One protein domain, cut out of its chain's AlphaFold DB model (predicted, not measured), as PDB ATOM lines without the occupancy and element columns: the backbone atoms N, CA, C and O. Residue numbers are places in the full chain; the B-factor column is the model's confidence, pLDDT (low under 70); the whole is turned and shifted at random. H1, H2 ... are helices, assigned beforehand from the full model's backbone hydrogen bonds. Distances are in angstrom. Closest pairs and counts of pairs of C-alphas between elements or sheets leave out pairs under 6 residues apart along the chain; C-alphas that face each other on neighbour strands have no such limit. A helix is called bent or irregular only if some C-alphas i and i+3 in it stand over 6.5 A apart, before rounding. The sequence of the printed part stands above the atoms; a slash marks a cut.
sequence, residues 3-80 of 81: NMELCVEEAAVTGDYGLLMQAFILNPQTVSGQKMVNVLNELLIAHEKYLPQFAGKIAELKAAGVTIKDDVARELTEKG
ATOM      1  N   ASN A   3     135.027  96.586 188.549       92.62
ATOM      2  CA  ASN A   3     134.096  97.712 188.640       92.62
ATOM      3  C   ASN A   3     134.794  99.066 188.452       92.62
ATOM      4  O   ASN A   3     134.178  99.988 187.934       92.62
ATOM      5  N   MET A   4     136.062  99.186 188.867       94.81
ATOM      6  CA  MET A   4     136.842 100.404 188.636       94.81
ATOM      7  C   MET A   4     137.101 100.580 187.140       94.81
ATOM      8  O   MET A   4     136.806 101.640 186.604       94.81
ATOM      9  N   GLU A   5     137.559  99.519 186.471       94.56
ATOM     10  CA  GLU A   5     137.812  99.507 185.023       94.56
ATOM     11  C   GLU A   5     136.546  99.876 184.234       94.56
ATOM     12  O   GLU A   5     136.599 100.759 183.385       94.56
ATOM     13  N   LEU A   6     135.392  99.301 184.596       96.62
ATOM     14  CA  LEU A   6     134.109  99.641 183.978       96.62
ATOM     15  C   LEU A   6     133.752 101.130 184.143       96.62
ATOM     16  O   LEU A   6     133.371 101.777 183.174       96.62
ATOM     17  N   CYS A   7     133.928 101.697 185.345       96.81
ATOM     18  CA  CYS A   7     133.680 103.126 185.576       96.81
ATOM     19  C   CYS A   7     134.612 104.014 184.732       96.81
ATOM     20  O   CYS A   7     134.184 105.065 184.264       96.81
ATOM     21  N   VAL A   8     135.874 103.607 184.531       96.31
ATOM     22  CA  VAL A   8     136.820 104.338 183.668       96.31
ATOM     23  C   VAL A   8     136.371 104.293 182.211       96.31
ATOM     24  O   VAL A   8     136.366 105.332 181.556       96.31
ATOM     25  N   GLU A   9     135.991 103.121 181.701       96.44
ATOM     26  CA  GLU A   9     135.532 102.957 180.317       96.44
ATOM     27  C   GLU A   9     134.266 103.779 180.045       96.44
ATOM     28  O   GLU A   9     134.208 104.531 179.070       96.44
ATOM     29  N   GLU A  10     133.277 103.708 180.939       97.38
ATOM     30  CA  GLU A  10     132.045 104.488 180.823       97.38
ATOM     31  C   GLU A  10     132.320 105.995 180.888       97.38
ATOM     32  O   GLU A  10     131.814 106.749 180.052       97.38
ATOM     33  N   ALA A  11     133.169 106.443 181.818       97.38
ATOM     34  CA  ALA A  11     133.569 107.844 181.905       97.38
ATOM     35  C   ALA A  11     134.322 108.307 180.648       97.38
ATOM     36  O   ALA A  11     134.090 109.413 180.169       97.38
ATOM     37  N   ALA A  12     135.190 107.469 180.075       95.69
ATOM     38  CA  ALA A  12     135.940 107.800 178.865       95.69
ATOM     39  C   ALA A  12     135.029 107.984 177.641       95.69
ATOM     40  O   ALA A  12     135.284 108.859 176.814       95.69
ATOM     41  N   VAL A  13     133.960 107.189 177.530       96.81
ATOM     42  CA  VAL A  13     132.986 107.299 176.434       96.81
ATOM     43  C   VAL A  13     132.054 108.494 176.633       96.81
ATOM     44  O   VAL A  13     131.768 109.212 175.673       96.81
ATOM     45  N   THR A  14     131.584 108.712 177.862       96.88
ATOM     46  CA  THR A  14     130.536 109.701 178.173       96.88
ATOM     47  C   THR A  14     131.066 111.089 178.532       96.88
ATOM     48  O   THR A  14     130.327 112.062 178.417       96.88
ATOM     49  N   GLY A  15     132.322 111.197 178.970       96.00
ATOM     50  CA  GLY A  15     132.861 112.417 179.577       96.00
ATOM     51  C   GLY A  15     132.349 112.678 180.998       96.00
ATOM     52  O   GLY A  15     132.507 113.788 181.511       96.00
ATOM     53  N   ASP A  16     131.718 111.693 181.649       97.31
ATOM     54  CA  ASP A  16     131.155 111.857 182.989       97.31
ATOM     55  C   ASP A  16     132.261 111.904 184.059       97.31
ATOM     56  O   ASP A  16     132.890 110.906 184.427       97.31
ATOM     57  N   TYR A  17     132.487 113.105 184.588       96.69
ATOM     58  CA  TYR A  17     133.449 113.356 185.658       96.69
ATOM     59  C   TYR A  17     133.094 112.636 186.972       96.69
ATOM     60  O   TYR A  17     133.990 112.232 187.712       96.69
ATOM     61  N   GLY A  18     131.807 112.450 187.270       96.62
ATOM     62  CA  GLY A  18     131.340 111.720 188.447       96.62
ATOM     63  C   GLY A  18     131.691 110.233 188.378       96.62
ATOM     64  O   GLY A  18     132.193 109.681 189.359       96.62
ATOM     65  N   LEU A  19     131.525 109.604 187.209       96.94
ATOM     66  CA  LEU A  19     131.974 108.224 186.981       96.94
ATOM     67  C   LEU A  19     133.497 108.099 187.076       96.94
ATOM     68  O   LEU A  19     134.005 107.163 187.700       96.94
ATOM     69  N   LEU A  20     134.235 109.080 186.548       96.69
ATOM     70  CA  LEU A  20     135.688 109.111 186.680       96.69
ATOM     71  C   LEU A  20     136.125 109.244 188.150       96.69
ATOM     72  O   LEU A  20     137.017 108.526 188.600       96.69
ATOM     73  N   MET A  21     135.457 110.090 188.940       96.25
ATOM     74  CA  MET A  21     135.676 110.156 190.389       96.25
ATOM     75  C   MET A  21     135.371 108.821 191.075       96.25
ATOM     76  O   MET A  21     136.142 108.385 191.930       96.25
ATOM     77  N   GLN A  22     134.276 108.152 190.704       95.69
ATOM     78  CA  GLN A  22     133.917 106.848 191.257       95.69
ATOM     79  C   GLN A  22     134.993 105.798 190.959       95.69
ATOM     80  O   GLN A  22     135.361 105.034 191.853       95.69
ATOM     81  N   ALA A  23     135.562 105.796 189.751       96.00
ATOM     82  CA  ALA A  23     136.683 104.926 189.411       96.00
ATOM     83  C   ALA A  23     137.878 105.138 190.355       96.00
ATOM     84  O   ALA A  23     138.433 104.174 190.886       96.00
ATOM     85  N   PHE A  24     138.237 106.391 190.634       94.62
ATOM     86  CA  PHE A  24     139.302 106.695 191.588       94.62
ATOM     87  C   PHE A  24     138.942 106.279 193.019       94.62
ATOM     88  O   PHE A  24     139.805 105.753 193.718       94.62
ATOM     89  N   ILE A  25     137.693 106.450 193.459       94.44
ATOM     90  CA  ILE A  25     137.231 106.000 194.786       94.44
ATOM     91  C   ILE A  25     137.352 104.476 194.930       94.44
ATOM     92  O   ILE A  25     137.722 103.986 195.993       94.44
ATOM     93  N   LEU A  26     137.068 103.726 193.863       94.25
ATOM     94  CA  LEU A  26     137.172 102.264 193.843       94.25
ATOM     95  C   LEU A  26     138.622 101.755 193.776       94.25
ATOM     96  O   LEU A  26     138.860 100.566 194.007       94.25
ATOM     97  N   ASN A  27     139.591 102.611 193.444       92.50
ATOM     98  CA  ASN A  27     140.996 102.232 193.380       92.50
ATOM     99  C   ASN A  27     141.591 102.147 194.805       92.50
ATOM    100  O   ASN A  27     141.637 103.162 195.499       92.50
ATOM    101  N   PRO A  28     142.123 100.988 195.244       92.12
ATOM    102  CA  PRO A  28     142.686 100.815 196.585       92.12
ATOM    103  C   PRO A  28     143.920 101.690 196.860       92.12
ATOM    104  O   PRO A  28     144.303 101.856 198.015       92.12
ATOM    105  N   GLN A  29     144.547 102.259 195.827       91.44
ATOM    106  CA  GLN A  29     145.649 103.217 195.980       91.44
ATOM    107  C   GLN A  29     145.162 104.618 196.387       91.44
ATOM    108  O   GLN A  29     145.952 105.462 196.814       91.44
ATOM    109  N   THR A  30     143.859 104.877 196.286       92.25
ATOM    110  CA  THR A  30     143.258 106.138 196.698       92.25
ATOM    111  C   THR A  30     143.063 106.163 198.208       92.25
ATOM    112  O   THR A  30     142.103 105.626 198.750       92.25
ATOM    113  N   VAL A  31     143.975 106.845 198.900       90.94
ATOM    114  CA  VAL A  31     143.979 106.937 200.373       90.94
ATOM    115  C   VAL A  31     143.382 108.241 200.921       90.94
ATOM    116  O   VAL A  31     143.267 108.416 202.130       90.94
ATOM    117  N   SER A  32     143.029 109.198 200.055       93.44
ATOM    118  CA  SER A  32     142.490 110.505 200.455       93.44
ATOM    119  C   SER A  32     141.594 111.097 199.370       93.44
ATOM    120  O   SER A  32     142.048 111.316 198.249       93.44
ATOM    121  N   GLY A  33     140.349 111.427 199.727       91.88
ATOM    122  CA  GLY A  33     139.377 112.011 198.797       91.88
ATOM    123  C   GLY A  33     139.809 113.371 198.242       91.88
ATOM    124  O   GLY A  33     139.758 113.584 197.036       91.88
ATOM    125  N   GLN A  34     140.313 114.277 199.089       93.69
ATOM    126  CA  GLN A  34     140.728 115.607 198.622       93.69
ATOM    127  C   GLN A  34     141.968 115.548 197.723       93.69
ATOM    128  O   GLN A  34     142.010 116.213 196.691       93.69
ATOM    129  N   LYS A  35     142.982 114.750 198.093       92.31
ATOM    130  CA  LYS A  35     144.177 114.592 197.250       92.31
ATOM    131  C   LYS A  35     143.828 113.930 195.919       92.31
ATOM    132  O   LYS A  35     144.363 114.342 194.899       92.31
ATOM    133  N   MET A  36     142.904 112.970 195.930       95.00
ATOM    134  CA  MET A  36     142.387 112.337 194.721       95.00
ATOM    135  C   MET A  36     141.755 113.349 193.770       95.00
ATOM    136  O   MET A  36     142.147 113.391 192.611       95.00
ATOM    137  N   VAL A  37     140.853 114.203 194.264       94.94
ATOM    138  CA  VAL A  37     140.207 115.232 193.431       94.94
ATOM    139  C   VAL A  37     141.239 116.185 192.831       94.94
ATOM    140  O   VAL A  37     141.148 116.527 191.655       94.94
ATOM    141  N   ASN A  38     142.247 116.586 193.610       94.12
ATOM    142  CA  ASN A  38     143.309 117.459 193.112       94.12
ATOM    143  C   ASN A  38     144.079 116.795 191.959       94.12
ATOM    144  O   ASN A  38     144.174 117.374 190.883       94.12
ATOM    145  N   VAL A  39     144.558 115.561 192.162       93.44
ATOM    146  CA  VAL A  39     145.306 114.805 191.142       93.44
ATOM    147  C   VAL A  39     144.451 114.556 189.903       93.44
ATOM    148  O   VAL A  39     144.927 114.732 188.788       93.44
ATOM    149  N   LEU A  40     143.181 114.192 190.082       95.50
ATOM    150  CA  LEU A  40     142.255 113.960 188.980       95.50
ATOM    151  C   LEU A  40     142.084 115.213 188.108       95.50
ATOM    152  O   LEU A  40     142.183 115.134 186.885       95.50
ATOM    153  N   ASN A  41     141.870 116.372 188.731       96.31
ATOM    154  CA  ASN A  41     141.728 117.631 188.005       96.31
ATOM    155  C   ASN A  41     143.016 118.024 187.270       96.31
ATOM    156  O   ASN A  41     142.956 118.479 186.129       96.31
ATOM    157  N   GLU A  42     144.177 117.825 187.898       95.44
ATOM    158  CA  GLU A  42     145.477 118.079 187.268       95.44
ATOM    159  C   GLU A  42     145.708 117.152 186.061       95.44
ATOM    160  O   GLU A  42     146.143 117.620 185.010       95.44
ATOM    161  N   LEU A  43     145.334 115.869 186.159       95.00
ATOM    162  CA  LEU A  43     145.437 114.904 185.059       95.00
ATOM    163  C   LEU A  43     144.560 115.274 183.859       95.00
ATOM    164  O   LEU A  43     145.022 115.152 182.723       95.00
ATOM    165  N   LEU A  44     143.328 115.736 184.101       95.81
ATOM    166  CA  LEU A  44     142.421 116.184 183.039       95.81
ATOM    167  C   LEU A  44     142.997 117.374 182.266       95.81
ATOM    168  O   LEU A  44     142.893 117.416 181.044       95.81
ATOM    169  N   ILE A  45     143.627 118.318 182.969       94.81
ATOM    170  CA  ILE A  45     144.272 119.475 182.338       94.81
ATOM    171  C   ILE A  45     145.521 119.044 181.568       94.81
ATOM    172  O   ILE A  45     145.698 119.466 180.428       94.81
ATOM    173  N   ALA A  46     146.361 118.190 182.157       94.62
ATOM    174  CA  ALA A  46     147.595 117.722 181.524       94.62
ATOM    175  C   ALA A  46     147.337 116.962 180.212       94.62
ATOM    176  O   ALA A  46     148.058 117.134 179.234       94.62
ATOM    177  N   HIS A  47     146.268 116.165 180.157       93.06
ATOM    178  CA  HIS A  47     145.948 115.324 179.000       93.06
ATOM    179  C   HIS A  47     144.826 115.901 178.130       93.06
ATOM    180  O   HIS A  47     144.193 115.158 177.378       93.06
ATOM    181  N   GLU A  48     144.571 117.212 178.195       92.81
ATOM    182  CA  GLU A  48     143.418 117.832 177.529       92.81
ATOM    183  C   GLU A  48     143.332 117.530 176.027       92.81
ATOM    184  O   GLU A  48     142.248 117.319 175.484       92.81
ATOM    185  N   LYS A  49     144.490 117.422 175.367       92.12
ATOM    186  CA  LYS A  49     144.618 117.100 173.942       92.12
ATOM    187  C   LYS A  49     144.015 115.737 173.586       92.12
ATOM    188  O   LYS A  49     143.578 115.540 172.455       92.12
ATOM    189  N   TYR A  50     144.015 114.801 174.531       93.38
ATOM    190  CA  TYR A  50     143.608 113.411 174.330       93.38
ATOM    191  C   TYR A  50     142.228 113.099 174.917       93.38
ATOM    192  O   TYR A  50     141.719 111.999 174.714       93.38
ATOM    193  N   LEU A  51     141.608 114.052 175.620       95.19
ATOM    194  CA  LEU A  51     140.363 113.857 176.365       95.19
ATOM    195  C   LEU A  51     139.231 114.768 175.853       95.19
ATOM    196  O   LEU A  51     138.689 115.567 176.621       95.19
ATOM    197  N   PRO A  52     138.814 114.648 174.574       95.44
ATOM    198  CA  PRO A  52     137.814 115.541 173.984       95.44
ATOM    199  C   PRO A  52     136.459 115.486 174.704       95.44
ATOM    200  O   PRO A  52     135.795 116.513 174.828       95.44
ATOM    201  N   GLN A  53     136.078 114.327 175.250       96.75
ATOM    202  CA  GLN A  53     134.820 114.170 175.992       96.75
ATOM    203  C   GLN A  53     134.791 114.970 177.301       96.75
ATOM    204  O   GLN A  53     133.724 115.346 177.772       96.75
ATOM    205  N   PHE A  54     135.960 115.292 177.863       97.00
ATOM    206  CA  PHE A  54     136.085 116.092 179.080       97.00
ATOM    207  C   PHE A  54     136.343 117.578 178.799       97.00
ATOM    208  O   PHE A  54     136.551 118.336 179.746       97.00
ATOM    209  N   ALA A  55     136.306 118.033 177.539       95.50
ATOM    210  CA  ALA A  55     136.655 119.408 177.165       95.50
ATOM    211  C   ALA A  55     135.862 120.469 177.948       95.50
ATOM    212  O   ALA A  55     136.438 121.453 178.416       95.50
ATOM    213  N   GLY A  56     134.559 120.243 178.159       95.81
ATOM    214  CA  GLY A  56     133.722 121.129 178.975       95.81
ATOM    215  C   GLY A  56     134.209 121.209 180.422       95.81
ATOM    216  O   GLY A  56     134.395 122.300 180.960       95.81
ATOM    217  N   LYS A  57     134.519 120.057 181.030       96.25
ATOM    218  CA  LYS A  57     135.015 120.010 182.406       96.25
ATOM    219  C   LYS A  57     136.397 120.642 182.548       96.25
ATOM    220  O   LYS A  57     136.654 121.353 183.513       96.25
ATOM    221  N   ILE A  58     137.279 120.418 181.580       96.12
ATOM    222  CA  ILE A  58     138.620 121.010 181.547       96.12
ATOM    223  C   ILE A  58     138.529 122.537 181.456       96.12
ATOM    224  O   ILE A  58     139.243 123.231 182.180       96.12
ATOM    225  N   ALA A  59     137.624 123.072 180.630       96.50
ATOM    226  CA  ALA A  59     137.393 124.511 180.536       96.50
ATOM    227  C   ALA A  59     136.923 125.109 181.875       96.50
ATOM    228  O   ALA A  59     137.448 126.141 182.295       96.50
ATOM    229  N   GLU A  60     136.006 124.438 182.584       96.94
ATOM    230  CA  GLU A  60     135.589 124.841 183.937       96.94
ATOM    231  C   GLU A  60     136.765 124.854 184.922       96.94
ATOM    232  O   GLU A  60     136.936 125.812 185.675       96.94
ATOM    233  N   LEU A  61     137.595 123.806 184.916       96.31
ATOM    234  CA  LEU A  61     138.740 123.684 185.822       96.31
ATOM    235  C   LEU A  61     139.798 124.762 185.556       96.31
ATOM    236  O   LEU A  61     140.317 125.360 186.501       96.31
ATOM    237  N   LYS A  62     140.074 125.062 184.282       94.50
ATOM    238  CA  LYS A  62     140.963 126.164 183.889       94.50
ATOM    239  C   LYS A  62     140.403 127.520 184.318       94.50
ATOM    240  O   LYS A  62     141.146 128.338 184.852       94.50
ATOM    241  N   ALA A  63     139.098 127.746 184.150       96.19
ATOM    242  CA  ALA A  63     138.435 128.969 184.609       96.19
ATOM    243  C   ALA A  63     138.466 129.117 186.141       96.19
ATOM    244  O   ALA A  63     138.590 130.227 186.653       96.19
ATOM    245  N   ALA A  64     138.418 128.002 186.874       95.19
ATOM    246  CA  ALA A  64     138.583 127.963 188.325       95.19
ATOM    247  C   ALA A  64     140.044 128.147 188.791       95.19
ATOM    248  O   ALA A  64     140.303 128.158 189.995       95.19
ATOM    249  N   GLY A  65     141.001 128.292 187.867       93.56
ATOM    250  CA  GLY A  65     142.416 128.501 188.177       93.56
ATOM    251  C   GLY A  65     143.154 127.237 188.616       93.56
ATOM    252  O   GLY A  65     144.193 127.333 189.268       93.56
ATOM    253  N   VAL A  66     142.636 126.047 188.294       94.06
ATOM    254  CA  VAL A  66     143.360 124.797 188.543       94.06
ATOM    255  C   VAL A  66     144.529 124.693 187.568       94.06
ATOM    256  O   VAL A  66     144.376 124.911 186.367       94.06
ATOM    257  N   THR A  67     145.704 124.346 188.085       92.75
ATOM    258  CA  THR A  67     146.940 124.196 187.312       92.75
ATOM    259  C   THR A  67     147.695 122.954 187.759       92.75
ATOM    260  O   THR A  67     147.554 122.520 188.903       92.75
ATOM    261  N   ILE A  68     148.550 122.430 186.881       92.50
ATOM    262  CA  ILE A  68     149.481 121.345 187.202       92.50
ATOM    263  C   ILE A  68     150.521 121.879 188.189       92.50
ATOM    264  O   ILE A  68     151.230 122.847 187.891       92.50
ATOM    265  N   LYS A  69     150.582 121.284 189.381       90.44
ATOM    266  CA  LYS A  69     151.472 121.748 190.456       90.44
ATOM    267  C   LYS A  69     152.852 121.116 190.399       90.44
ATOM    268  O   LYS A  69     153.808 121.738 190.846       90.44
ATOM    269  N   ASP A  70     152.943 119.903 189.871       90.94
ATOM    270  CA  ASP A  70     154.212 119.207 189.710       90.94
ATOM    271  C   ASP A  70     155.013 119.803 188.543       90.94
ATOM    272  O   ASP A  70     154.513 119.924 187.422       90.94
ATOM    273  N   ASP A  71     156.255 120.202 188.821       91.38
ATOM    274  CA  ASP A  71     157.106 120.893 187.851       91.38
ATOM    275  C   ASP A  71     157.469 119.999 186.660       91.38
ATOM    276  O   ASP A  71     157.485 120.473 185.523       91.38
ATOM    277  N   VAL A  72     157.690 118.702 186.900       90.94
ATOM    278  CA  VAL A  72     158.049 117.738 185.852       90.94
ATOM    279  C   VAL A  72     156.843 117.461 184.962       90.94
ATOM    280  O   VAL A  72     156.955 117.515 183.740       90.94
ATOM    281  N   ALA A  73     155.672 117.212 185.553       88.88
ATOM    282  CA  ALA A  73     154.443 116.994 184.795       88.88
ATOM    283  C   ALA A  73     154.074 118.219 183.943       88.88
ATOM    284  O   ALA A  73     153.648 118.070 182.795       88.88
ATOM    285  N   ARG A  74     154.280 119.432 184.473       92.06
ATOM    286  CA  ARG A  74     154.058 120.677 183.729       92.06
ATOM    287  C   ARG A  74     155.015 120.800 182.544       92.06
ATOM    288  O   ARG A  74     154.552 121.028 181.431       92.06
ATOM    289  N   GLU A  75     156.311 120.569 182.752       92.25
ATOM    290  CA  GLU A  75     157.319 120.622 181.684       92.25
ATOM    291  C   GLU A  75     157.048 119.588 180.574       92.25
ATOM    292  O   GLU A  75     157.176 119.894 179.387       92.25
ATOM    293  N   LEU A  76     156.649 118.366 180.937       89.62
ATOM    294  CA  LEU A  76     156.290 117.321 179.971       89.62
ATOM    295  C   LEU A  76     155.052 117.704 179.153       89.62
ATOM    296  O   LEU A  76     155.075 117.601 177.925       89.62
ATOM    297  N   THR A  77     154.026 118.243 179.816       88.38
ATOM    298  CA  THR A  77     152.805 118.724 179.152       88.38
ATOM    299  C   THR A  77     153.119 119.851 178.162       88.38
ATOM    300  O   THR A  77     152.634 119.839 177.032       88.38
ATOM    301  N   GLU A  78     153.977 120.805 178.542       87.56
ATOM    302  CA  GLU A  78     154.418 121.907 177.670       87.56
ATOM    303  C   GLU A  78     155.218 121.414 176.454       87.56
ATOM    304  O   GLU A  78     155.124 121.985 175.366       87.56
ATOM    305  N   LYS A  79     155.967 120.316 176.611       89.75
ATOM    306  CA  LYS A  79     156.666 119.622 175.517       89.75
ATOM    307  C   LYS A  79     155.737 118.759 174.655       89.75
ATOM    308  O   LYS A  79     156.183 118.235 173.633       89.75
ATOM    309  N   GLY A  80     154.463 118.628 175.033       80.62
ATOM    310  CA  GLY A  80     153.463 117.815 174.340       80.62
ATOM    311  C   GLY A  80     153.690 116.306 174.461       80.62
ATOM    312  O   GLY A  80     153.236 115.570 173.577       80.62
TER     313      GLY A  80
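What this domain is: This is residues 3 to 80 of the 81 residues of a protein of Coprobacillus sp. CAG:235 (UniProt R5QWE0). A helical hairpin, H1 and H2, lies at one end of the domain, H3 runs through the middle, and short H5 lies at the other end. H4 crosses the last part of H3. The printed part has 78 residues with five named helices, H1 to H5 in chain order, and no named strand; its class is all helix. It is compact, with a radius of gyration of the C-alphas of 12.5 A and spans of 34 by 26 by 22 A.

Where its parts are: Find C-alpha 3 at (134.096, 97.712, 188.640); from there H1, residues 3 to 14, runs 16.3 A. Next come H2, residues 17 to 26, 14.3 A, and H3, residues 33 to 46, 20.0 A, which begins at C-alpha 33 (139.377, 112.011, 198.797). H4, residues 52 to 63, 17.1 A, is irregular: C-alphas 53 and 56 are 7.7 A apart. H5, residues 71 to 78, 10.6 A, ends at C-alpha 78 (154.418, 121.907, 177.670).

How they stand to each other: Start at H3, the hub. It touches H2 at a steep tilt of 52 degrees, closest at C-alphas 36 and 24, 7.2 A. Its residues 41 to 45 touch H4, closest at C-alphas 45 and 58, 5.9 A, only just about perpendicular at 70.4 degrees. Its residue 46 only just touches H5, with 3 pairs of C-alphas within 8 A; the closest are 46 and 77, 5.8 A. H1 and H2 touch, opposite ways at a shallow tilt of 13 degrees, closest at C-alphas 4 and 23, 4.6 A. H1 and H5 are apart. In H1, H2, H3 and H5 every O i to N i+4 pair is within hydrogen-bond range; in H4, 6 of 8 are.

The domain as a whole: Look at the C-alphas of Asn 3 and Lys 79, the two farthest apart, 34.1 A. The printed part has no cut, no link is long, and no printed residue is under 70 in pLDDT.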